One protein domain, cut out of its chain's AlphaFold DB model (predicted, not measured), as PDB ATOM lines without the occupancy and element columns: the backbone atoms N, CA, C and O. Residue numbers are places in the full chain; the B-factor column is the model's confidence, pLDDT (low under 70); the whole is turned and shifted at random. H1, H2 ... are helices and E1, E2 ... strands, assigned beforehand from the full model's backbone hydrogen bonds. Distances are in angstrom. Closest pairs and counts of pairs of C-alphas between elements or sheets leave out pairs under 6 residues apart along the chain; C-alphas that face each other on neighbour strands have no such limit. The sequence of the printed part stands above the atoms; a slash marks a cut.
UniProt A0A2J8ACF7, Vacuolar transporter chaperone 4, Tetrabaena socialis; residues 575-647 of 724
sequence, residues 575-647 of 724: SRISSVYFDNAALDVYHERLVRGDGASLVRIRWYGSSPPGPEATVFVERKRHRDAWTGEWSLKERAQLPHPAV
ATOM      1  N   SER A 575     -31.420  43.053  -8.129       71.75
ATOM      2  CA  SER A 575     -31.600  41.868  -7.288       71.75
ATOM      3  C   SER A 575     -30.345  40.990  -7.245       71.75
ATOM      4  O   SER A 575     -30.122  40.279  -6.264       71.75
ATOM      5  N   ARG A 576     -29.495  41.056  -8.279       82.19
ATOM      6  CA  ARG A 576     -28.189  40.396  -8.308       82.19
ATOM      7  C   ARG A 576     -27.209  41.109  -7.388       82.19
ATOM      8  O   ARG A 576     -26.952  42.303  -7.534       82.19
ATOM      9  N   ILE A 577     -26.637  40.344  -6.461       89.06
ATOM     10  CA  ILE A 577     -25.657  40.824  -5.487       89.06
ATOM     11  C   ILE A 577     -24.395  39.971  -5.589       89.06
ATOM     12  O   ILE A 577     -24.316  38.883  -5.015       89.06
ATOM     13  N   SER A 578     -23.386  40.496  -6.271       90.56
ATOM     14  CA  SER A 578     -22.078  39.854  -6.392       90.56
ATOM     15  C   SER A 578     -21.195  40.190  -5.189       90.56
ATOM     16  O   SER A 578     -21.344  41.236  -4.546       90.56
ATOM     17  N   SER A 579     -20.294  39.287  -4.801       93.38
ATOM     18  CA  SER A 579     -19.347  39.520  -3.700       93.38
ATOM     19  C   SER A 579     -18.095  38.662  -3.857       93.38
ATOM     20  O   SER A 579     -18.167  37.453  -3.665       93.38
ATOM     21  N   VAL A 580     -16.961  39.297  -4.153       93.31
ATOM     22  CA  VAL A 580     -15.631  38.670  -4.118       93.31
ATOM     23  C   VAL A 580     -15.124  38.733  -2.682       93.31
ATOM     24  O   VAL A 580     -15.050  39.820  -2.107       93.31
ATOM     25  N   TYR A 581     -14.822  37.580  -2.094       95.12
ATOM     26  CA  TYR A 581     -14.220  37.469  -0.765       95.12
ATOM     27  C   TYR A 581     -12.700  37.422  -0.899       95.12
ATOM     28  O   TYR A 581     -12.194  36.865  -1.868       95.12
ATOM     29  N   PHE A 582     -12.000  38.009   0.067       93.12
ATOM     30  CA  PHE A 582     -10.542  38.024   0.114       93.12
ATOM     31  C   PHE A 582     -10.054  37.097   1.225       93.12
ATOM     32  O   PHE A 582     -10.584  37.125   2.337       93.12
ATOM     33  N   ASP A 583      -9.042  36.307   0.890       94.75
ATOM     34  CA  ASP A 583      -8.307  35.402   1.768       94.75
ATOM     35  C   ASP A 583      -6.851  35.328   1.265       94.75
ATOM     36  O   ASP A 583      -6.523  35.932   0.239       94.75
ATOM     37  N   ASN A 584      -5.981  34.612   1.970       91.12
ATOM     38  CA  ASN A 584      -4.609  34.344   1.541       91.12
ATOM     39  C   ASN A 584      -4.430  32.883   1.081       91.12
ATOM     40  O   ASN A 584      -5.354  32.075   1.141       91.12
ATOM     41  N   ALA A 585      -3.225  32.529   0.625       92.75
ATOM     42  CA  ALA A 585      -2.919  31.179   0.139       92.75
ATOM     43  C   ALA A 585      -2.961  30.077   1.225       92.75
ATOM     44  O   ALA A 585      -2.996  28.900   0.879       92.75
ATOM     45  N   ALA A 586      -2.963  30.442   2.513       93.12
ATOM     46  CA  ALA A 586      -3.134  29.518   3.639       93.12
ATOM     47  C   ALA A 586      -4.610  29.347   4.060       93.12
ATOM     48  O   ALA A 586      -4.911  28.484   4.879       93.12
ATOM     49  N   LEU A 587      -5.527  30.133   3.475       94.69
ATOM     50  CA  LEU A 587      -6.957  30.163   3.799       94.69
ATOM     51  C   LEU A 587      -7.246  30.536   5.270       94.69
ATOM     52  O   LEU A 587      -8.224  30.069   5.863       94.69
ATOM     53  N   ASP A 588      -6.398  31.383   5.865       91.31
ATOM     54  CA  ASP A 588      -6.509  31.796   7.272       91.31
ATOM     55  C   ASP A 588      -7.889  32.398   7.584       91.31
ATOM     56  O   ASP A 588      -8.511  32.047   8.591       91.31
ATOM     57  N   VAL A 589      -8.419  33.262   6.703       93.12
ATOM     58  CA  VAL A 589      -9.728  33.899   6.917       93.12
ATOM     59  C   VAL A 589     -10.835  32.850   6.861       93.12
ATOM     60  O   VAL A 589     -11.723  32.851   7.713       93.12
ATOM     61  N   TYR A 590     -10.804  31.925   5.903       94.19
ATOM     62  CA  TYR A 590     -11.738  30.805   5.842       94.19
ATOM     63  C   TYR A 590     -11.701  29.967   7.128       94.19
ATOM     64  O   TYR A 590     -12.761  29.715   7.708       94.19
ATOM     65  N   HIS A 591     -10.515  29.593   7.617       93.88
ATOM     66  CA  HIS A 591     -10.365  28.764   8.813       93.88
ATOM     67  C   HIS A 591     -10.831  29.481  10.094       93.88
ATOM     68  O   HIS A 591     -11.661  28.928  10.824       93.88
ATOM     69  N   GLU A 592     -10.419  30.733  10.328       92.12
ATOM     70  CA  GLU A 592     -10.923  31.551  11.442       92.12
ATOM     71  C   GLU A 592     -12.456  31.688  11.404       92.12
ATOM     72  O   GLU A 592     -13.148  31.548  12.421       92.12
ATOM     73  N   ARG A 593     -13.019  31.965  10.218       92.56
ATOM     74  CA  ARG A 593     -14.460  32.188  10.030       92.56
ATOM     75  C   ARG A 593     -15.288  30.903  10.097       92.56
ATOM     76  O   ARG A 593     -16.480  31.010  10.401       92.56
ATOM     77  N   LEU A 594     -14.690  29.741   9.829       93.75
ATOM     78  CA  LEU A 594     -15.299  28.415   9.967       93.75
ATOM     79  C   LEU A 594     -15.431  28.024  11.443       93.75
ATOM     80  O   LEU A 594     -16.530  27.681  11.882       93.75
ATOM     81  N   VAL A 595     -14.341  28.151  12.210       92.88
ATOM     82  CA  VAL A 595     -14.316  27.909  13.668       92.88
ATOM     83  C   VAL A 595     -15.117  28.975  14.429       92.88
ATOM     84  O   VAL A 595     -15.691  28.679  15.473       92.88
ATOM     85  N   ARG A 596     -15.240  30.184  13.858       87.81
ATOM     86  CA  ARG A 596     -15.854  31.383  14.462       87.81
ATOM     87  C   ARG A 596     -15.067  31.924  15.660       87.81
ATOM     88  O   ARG A 596     -15.672  32.331  16.643       87.81
ATOM     89  N   GLY A 597     -13.736  31.949  15.573       85.38
ATOM     90  CA  GLY A 597     -12.905  32.544  16.626       85.38
ATOM     91  C   GLY A 597     -13.266  34.012  16.891       85.38
ATOM     92  O   GLY A 597     -13.671  34.735  15.973       85.38
ATOM     93  N   ASP A 598     -13.140  34.471  18.137       87.81
ATOM     94  CA  ASP A 598     -13.401  35.872  18.466       87.81
ATOM     95  C   ASP A 598     -12.492  36.823  17.666       87.81
ATOM     96  O   ASP A 598     -11.331  36.529  17.388       87.81
ATOM     97  N   GLY A 599     -13.040  37.956  17.224       86.19
ATOM     98  CA  GLY A 599     -12.333  38.915  16.375       86.19
ATOM     99  C   GLY A 599     -12.198  38.505  14.900       86.19
ATOM    100  O   GLY A 599     -11.942  39.392  14.077       86.19
ATOM    101  N   ALA A 600     -12.445  37.233  14.546       88.50
ATOM    102  CA  ALA A 600     -12.222  36.668  13.213       88.50
ATOM    103  C   ALA A 600     -12.826  37.529  12.097       88.50
ATOM    104  O   ALA A 600     -14.048  37.764  12.046       88.50
ATOM    105  N   SER A 601     -11.983  38.016  11.189       90.69
ATOM    106  CA  SER A 601     -12.347  39.117  10.294       90.69
ATOM    107  C   SER A 601     -12.275  38.729   8.823       90.69
ATOM    108  O   SER A 601     -11.301  38.135   8.387       90.69
ATOM    109  N   LEU A 602     -13.301  39.090   8.049       93.38
ATOM    110  CA  LEU A 602     -13.306  38.924   6.593       93.38
ATOM    111  C   LEU A 602     -13.526  40.262   5.893       93.38
ATOM    112  O   LEU A 602     -14.293  41.110   6.370       93.38
ATOM    113  N   VAL A 603     -12.904  40.406   4.726       92.75
ATOM    114  CA  VAL A 603     -13.095  41.524   3.797       92.75
ATOM    115  C   VAL A 603     -13.671  40.987   2.490       92.75
ATOM    116  O   VAL A 603     -13.338  39.889   2.042       92.75
ATOM    117  N   ARG A 604     -14.582  41.747   1.881       94.81
ATOM    118  CA  ARG A 604     -15.169  41.417   0.579       94.81
ATOM    119  C   ARG A 604     -15.512  42.668  -0.215       94.81
ATOM    120  O   ARG A 604     -15.980  43.650   0.358       94.81
ATOM    121  N   ILE A 605     -15.358  42.606  -1.532       93.88
ATOM    122  CA  ILE A 605     -15.823  43.650  -2.451       93.88
ATOM    123  C   ILE A 605     -17.153  43.212  -3.052       93.88
ATOM    124  O   ILE A 605     -17.287  42.106  -3.574       93.88
ATOM    125  N   ARG A 606     -18.156  44.081  -2.942       92.75
ATOM    126  CA  ARG A 606     -19.549  43.828  -3.310       92.75
ATOM    127  C   ARG A 606     -20.051  44.871  -4.297       92.75
ATOM    128  O   ARG A 606     -19.828  46.061  -4.106       92.75
ATOM    129  N   TRP A 607     -20.819  44.428  -5.282       90.81
ATOM    130  CA  TRP A 607     -21.606  45.301  -6.148       90.81
ATOM    131  C   TRP A 607     -23.004  44.720  -6.364       90.81
ATOM    132  O   TRP A 607     -23.299  43.592  -5.956       90.81
ATOM    133  N   TYR A 608     -23.868  45.534  -6.960       85.56
ATOM    134  CA  TYR A 608     -25.264  45.234  -7.247       85.56
ATOM    135  C   TYR A 608     -25.492  45.409  -8.753       85.56
ATOM    136  O   TYR A 608     -24.947  46.347  -9.333       85.56
ATOM    137  N   GLY A 609     -26.279  44.531  -9.375       78.94
ATOM    138  CA  GLY A 609     -26.529  44.544 -10.823       78.94
ATOM    139  C   GLY A 609     -26.010  43.306 -11.569       78.94
ATOM    140  O   GLY A 609     -25.210  42.531 -11.046       78.94
ATOM    141  N   SER A 610     -26.469  43.122 -12.810       61.66
ATOM    142  CA  SER A 610     -26.063  42.019 -13.703       61.66
ATOM    143  C   SER A 610     -24.669  42.166 -14.288       61.66
ATOM    144  O   SER A 610     -23.994  41.162 -14.512       61.66
ATOM    145  N   SER A 611     -24.272  43.398 -14.588       67.12
ATOM    146  CA  SER A 611     -22.997  43.694 -15.233       67.12
ATOM    147  C   SER A 611     -21.835  43.604 -14.236       67.12
ATOM    148  O   SER A 611     -22.016  43.866 -13.040       67.12
ATOM    149  N   PRO A 612     -20.609  43.327 -14.709       70.62
ATOM    150  CA  PRO A 612     -19.415  43.823 -14.038       70.62
ATOM    151  C   PRO A 612     -19.540  45.346 -13.826       70.62
ATOM    152  O   PRO A 612     -20.133  46.024 -14.673       70.62
ATOM    153  N   PRO A 613     -19.026  45.901 -12.716       74.19
ATOM    154  CA  PRO A 613     -19.048  47.342 -12.496       74.19
ATOM    155  C   PRO A 613     -18.279  48.062 -13.618       74.19
ATOM    156  O   PRO A 613     -17.145  47.708 -13.923       74.19
ATOM    157  N   GLY A 614     -18.898  49.067 -14.243       73.88
ATOM    158  CA  GLY A 614     -18.211  49.965 -15.180       73.88
ATOM    159  C   GLY A 614     -17.261  50.939 -14.462       73.88
ATOM    160  O   GLY A 614     -17.231  50.956 -13.232       73.88
ATOM    161  N   PRO A 615     -16.514  51.790 -15.191       73.19
ATOM    162  CA  PRO A 615     -15.595  52.755 -14.577       73.19
ATOM    163  C   PRO A 615     -16.300  53.731 -13.616       73.19
ATOM    164  O   PRO A 615     -15.804  53.980 -12.523       73.19
ATOM    165  N   GLU A 616     -17.513  54.176 -13.948       75.81
ATOM    166  CA  GLU A 616     -18.315  55.059 -13.082       75.81
ATOM    167  C   GLU A 616     -19.065  54.317 -11.957       75.81
ATOM    168  O   GLU A 616     -19.762  54.927 -11.144       75.81
ATOM    169  N   ALA A 617     -18.982  52.983 -11.893       81.56
ATOM    170  CA  ALA A 617     -19.745  52.209 -10.923       81.56
ATOM    171  C   ALA A 617     -19.078  52.222  -9.539       81.56
ATOM    172  O   ALA A 617     -17.908  51.876  -9.371       81.56
ATOM    173  N   THR A 618     -19.863  52.561  -8.516       86.31
ATOM    174  CA  THR A 618     -19.437  52.462  -7.115       86.31
ATOM    175  C   THR A 618     -19.570  51.026  -6.614       86.31
ATOM    176  O   THR A 618     -20.633  50.412  -6.720       86.31
ATOM    177  N   VAL A 619     -18.501  50.503  -6.014       91.75
ATOM    178  CA  VAL A 619     -18.491  49.224  -5.296       91.75
ATOM    179  C   VAL A 619     -18.417  49.447  -3.785       91.75
ATOM    180  O   VAL A 619     -18.017  50.508  -3.301       91.75
ATOM    181  N   PHE A 620     -18.794  48.424  -3.024       92.94
ATOM    182  CA  PHE A 620     -18.766  48.421  -1.567       92.94
ATOM    183  C   PHE A 620     -17.634  47.525  -1.068       92.94
ATOM    184  O   PHE A 620     -17.698  46.304  -1.220       92.94
ATOM    185  N   VAL A 621     -16.629  48.118  -0.424       93.31
ATOM    186  CA  VAL A 621     -15.641  47.378   0.371       93.31
ATOM    187  C   VAL A 621     -16.287  47.110   1.730       93.31
ATOM    188  O   VAL A 621     -16.481  48.035   2.516       93.31
ATOM    189  N   GLU A 622     -16.687  45.867   2.000       94.94
ATOM    190  CA  GLU A 622     -17.316  45.472   3.265       94.94
ATOM    191  C   GLU A 622     -16.345  44.691   4.158       94.94
ATOM    192  O   GLU A 622     -15.752  43.705   3.717       94.94
ATOM    193  N   ARG A 623     -16.275  45.059   5.443       93.50
ATOM    194  CA  ARG A 623     -15.615  44.272   6.495       93.50
ATOM    195  C   ARG A 623     -16.667  43.650   7.410       93.50
ATOM    196  O   ARG A 623     -17.681  44.277   7.721       93.50
ATOM    197  N   LYS A 624     -16.428  42.420   7.868       93.62
ATOM    198  CA  LYS A 624     -17.148  41.825   9.004       93.62
ATOM    199  C   LYS A 624     -16.159  41.302  10.031       93.62
ATOM    200  O   LYS A 624     -15.284  40.521   9.669       93.62
ATOM    201  N   ARG A 625     -16.364  41.654  11.296       90.06
ATOM    202  CA  ARG A 625     -15.656  41.093  12.451       90.06
ATOM    203  C   ARG A 625     -16.628  40.213  13.233       90.06
ATOM    204  O   ARG A 625     -17.742  40.641  13.526       90.06
ATOM    205  N   HIS A 626     -16.244  38.967  13.506       88.06
ATOM    206  CA  HIS A 626     -16.956  38.140  14.483       88.06
ATOM    207  C   HIS A 626     -16.684  38.671  15.889       88.06
ATOM    208  O   HIS A 626     -15.586  39.156  16.156       88.06
ATOM    209  N   ARG A 627     -17.678  38.558  16.763       87.81
ATOM    210  CA  ARG A 627     -17.520  38.666  18.209       87.81
ATOM    211  C   ARG A 627     -18.333  37.577  18.883       87.81
ATOM    212  O   ARG A 627     -19.482  37.348  18.491       87.81
ATOM    213  N   ASP A 628     -17.727  36.919  19.859       85.00
ATOM    214  CA  ASP A 628     -18.373  35.876  20.642       85.00
ATOM    215  C   ASP A 628     -19.300  36.453  21.710       85.00
ATOM    216  O   ASP A 628     -19.016  37.474  22.334       85.00
ATOM    217  N   ALA A 629     -20.399  35.743  21.974       83.19
ATOM    218  CA  ALA A 629     -21.444  36.197  22.892       83.19
ATOM    219  C   ALA A 629     -20.954  36.421  24.336       83.19
ATOM    220  O   ALA A 629     -21.524  37.250  25.041       83.19
ATOM    221  N   TRP A 630     -19.895  35.726  24.772       84.81
ATOM    222  CA  TRP A 630     -19.309  35.902  26.106       84.81
ATOM    223  C   TRP A 630     -18.550  37.230  26.265       84.81
ATOM    224  O   TRP A 630     -18.374  37.690  27.389       84.81
ATOM    225  N   THR A 631     -18.136  37.873  25.165       82.62
ATOM    226  CA  THR A 631     -17.420  39.165  25.202       82.62
ATOM    227  C   THR A 631     -18.333  40.353  25.512       82.62
ATOM    228  O   THR A 631     -17.848  41.427  25.852       82.62
ATOM    229  N   GLY A 632     -19.650  40.196  25.332       83.12
ATOM    230  CA  GLY A 632     -20.616  41.299  25.349       83.12
ATOM    231  C   GLY A 632     -20.549  42.237  24.131       83.12
ATOM    232  O   GLY A 632     -21.448  43.061  23.957       83.12
ATOM    233  N   GLU A 633     -19.542  42.117  23.256       83.81
ATOM    234  CA  GLU A 633     -19.448  42.913  22.032       83.81
ATOM    235  C   GLU A 633     -20.308  42.340  20.893       83.81
ATOM    236  O   GLU A 633     -20.400  41.132  20.665       83.81
ATOM    237  N   TRP A 634     -20.899  43.230  20.095       83.62
ATOM    238  CA  TRP A 634     -21.677  42.849  18.919       83.62
ATOM    239  C   TRP A 634     -20.777  42.614  17.698       83.62
ATOM    240  O   TRP A 634     -19.903  43.419  17.385       83.62
ATOM    241  N   SER A 635     -21.044  41.545  16.937       85.94
ATOM    242  CA  SER A 635     -20.364  41.281  15.658       85.94
ATOM    243  C   SER A 635     -20.570  42.433  14.660       85.94
ATOM    244  O   SER A 635     -21.679  42.653  14.165       85.94
ATOM    245  N   LEU A 636     -19.492  43.147  14.328       88.12
ATOM    246  CA  LEU A 636     -19.537  44.348  13.491       88.12
ATOM    247  C   LEU A 636     -19.626  44.022  11.991       88.12
ATOM    248  O   LEU A 636     -18.989  43.092  11.486       88.12
ATOM    249  N   LYS A 637     -20.368  44.857  11.252       90.75
ATOM    250  CA  LYS A 637     -20.312  44.940   9.787       90.75
ATOM    251  C   LYS A 637     -20.147  46.395   9.359       90.75
ATOM    252  O   LYS A 637     -21.068  47.192   9.502       90.75
ATOM    253  N   GLU A 638     -19.025  46.689   8.722       93.06
ATOM    254  CA  GLU A 638     -18.695  48.007   8.182       93.06
ATOM    255  C   GLU A 638     -18.714  47.968   6.649       93.06
ATOM    256  O   GLU A 638     -18.579  46.903   6.034       93.06
ATOM    257  N   ARG A 639     -18.890  49.129   6.009       93.44
ATOM    258  CA  ARG A 639     -18.761  49.271   4.553       93.44
ATOM    259  C   ARG A 639     -18.263  50.660   4.166       93.44
ATOM    260  O   ARG A 639     -18.775  51.649   4.680       93.44
ATOM    261  N   ALA A 640     -17.337  50.715   3.217       92.00
ATOM    262  CA  ALA A 640     -16.950  51.928   2.504       92.00
ATOM    263  C   ALA A 640     -17.437  51.850   1.048       92.00
ATOM    264  O   ALA A 640     -17.540  50.759   0.484       92.00
ATOM    265  N   GLN A 641     -17.741  53.001   0.453       92.69
ATOM    266  CA  GLN A 641     -18.004  53.135  -0.983       92.69
ATOM    267  C   GLN A 641     -16.711  53.539  -1.692       92.69
ATOM    268  O   GLN A 641     -15.967  54.369  -1.172       92.69
ATOM    269  N   LEU A 642     -16.441  52.946  -2.854       88.75
ATOM    270  CA  LEU A 642     -15.234  53.194  -3.639       88.75
ATOM    271  C   LEU A 642     -15.566  53.108  -5.143       88.75
ATOM    272  O   LEU A 642     -16.242  52.155  -5.538       88.75
ATOM    273  N   PRO A 643     -15.111  54.042  -5.999       89.62
ATOM    274  CA  PRO A 643     -15.222  53.894  -7.451       89.62
ATOM    275  C   PRO A 643     -14.476  52.645  -7.928       89.62
ATOM    276  O   PRO A 643     -13.375  52.366  -7.449       89.62
ATOM    277  N   HIS A 644     -15.035  51.896  -8.880       88.06
ATOM    278  CA  HIS A 644     -14.426  50.648  -9.346       88.06
ATOM    279  C   HIS A 644     -12.954  50.791  -9.816       88.06
ATOM    280  O   HIS A 644     -12.138  49.980  -9.371       88.06
ATOM    281  N   PRO A 645     -12.547  51.829 -10.582       86.06
ATOM    282  CA  PRO A 645     -11.151  52.033 -10.985       86.06
ATOM    283  C   PRO A 645     -10.182  52.276  -9.821       86.06
ATOM    284  O   PRO A 645      -8.989  52.020  -9.954       86.06
ATOM    285  N   ALA A 646     -10.671  52.739  -8.666       85.69
ATOM    286  CA  ALA A 646      -9.845  52.957  -7.481       85.69
ATOM    287  C   ALA A 646      -9.592  51.666  -6.677       85.69
ATOM    288  O   ALA A 646      -8.733  51.658  -5.794       85.69
ATOM    289  N   VAL A 647     -10.297  50.564  -6.977       87.00
ATOM    290  CA  VAL A 647     -10.166  49.280  -6.263       87.00
ATOM    291  C   VAL A 647      -8.736  48.722  -6.281       87.00
ATOM    292  O   VAL A 647      -8.240  48.419  -5.195       87.00
TER     293      VAL A 647
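AT A GLANCE: This is residues 575 to 647 of the 724 residues of the protein "Vacuolar transporter chaperone 4" of Tetrabaena socialis (UniProt A0A2J8ACF7). A strongly twisted sheet of four long antiparallel strands makes the body, with the helix H1 beside the strands at one end of the sheet and the very short helix H2 over E3 at the other end. The link between E3 and E4, residues 626 to 636, extends the sheet at the H1 end, and the link between E2 and E3, residues 609 to 617, lies at the H2 end. The printed part has 73 residues with four named strands and two named helices, along the chain E1 H1 E2 E3 E4 H2; the sheet's order is E1 E2 E3 E4, and the class is mixed, helices and strands. The whole is loose, with a radius of gyration of the C-alphas of 14.4 A, and only just elongated, spanning 43 by 28 by 23 A.

IN THESE COORDINATES: In the sheet, E2 is residues 601 to 608, 22.6 A from first to last C-alpha, and E3 is residues 618 to 625, 22.9 A. E4, residues 637 to 643, measures 20.1 A. E1, residues 577 to 582, measures 16.4 A and begins at C-alpha 577 (-25.657, 40.824, -5.487). H1 is residues 588 to 595, 10.8 A, with C-alpha 588 at (-6.509, 31.796, 7.272). H2, residues 644 to 647, ends at C-alpha 647 (-10.166, 49.280, -6.263).

HOW THE PARTS SIT: E2, E3 and E4 form a meander, each strand the antiparallel neighbour of the one before, and E2 and E3 are a hairpin, as are E3 and E4. Between E2 and E3, at 154 degrees, N 606 and O 620 are within hydrogen-bond range at 2.8 A. Between E3 and E4, at 157 degrees, N 619 and O 642 are 2.8 A apart. E1 is the antiparallel neighbour of E2 at 149 degrees, with N 580 and O 605 at 2.9 A. The edge strands E1 and E4 are apart. From edge to edge the strands' lines turn by 78 degrees. H1 is on the sheet at a height of 7.7 A but over none of its strands, only just, as 2 of its 8 C-alphas fall on E2; the closest C-alphas of H1 and E2, Val 589 and Leu 602, are 6.2 A apart. H2 is on the sheet at a height of 8.1 A, only just over E3, on which 3 of its 4 C-alphas fall; the closest C-alphas of E3 and H2, Thr 618 and His 644, are 5.8 A apart. H1 and H2 are apart. In H1 every O i to N i+4 pair is within hydrogen-bond range; H2 is too short for such a pair.

THE WHOLE: The two C-alphas farthest apart, those of Pro 615 and Trp 630, are 44.2 A apart. The printed part has no cut. The link E3 to E4, 11 residues, is long. The mean pLDDT of the printed part is 87.7, and residues 610 to 611 are under 70.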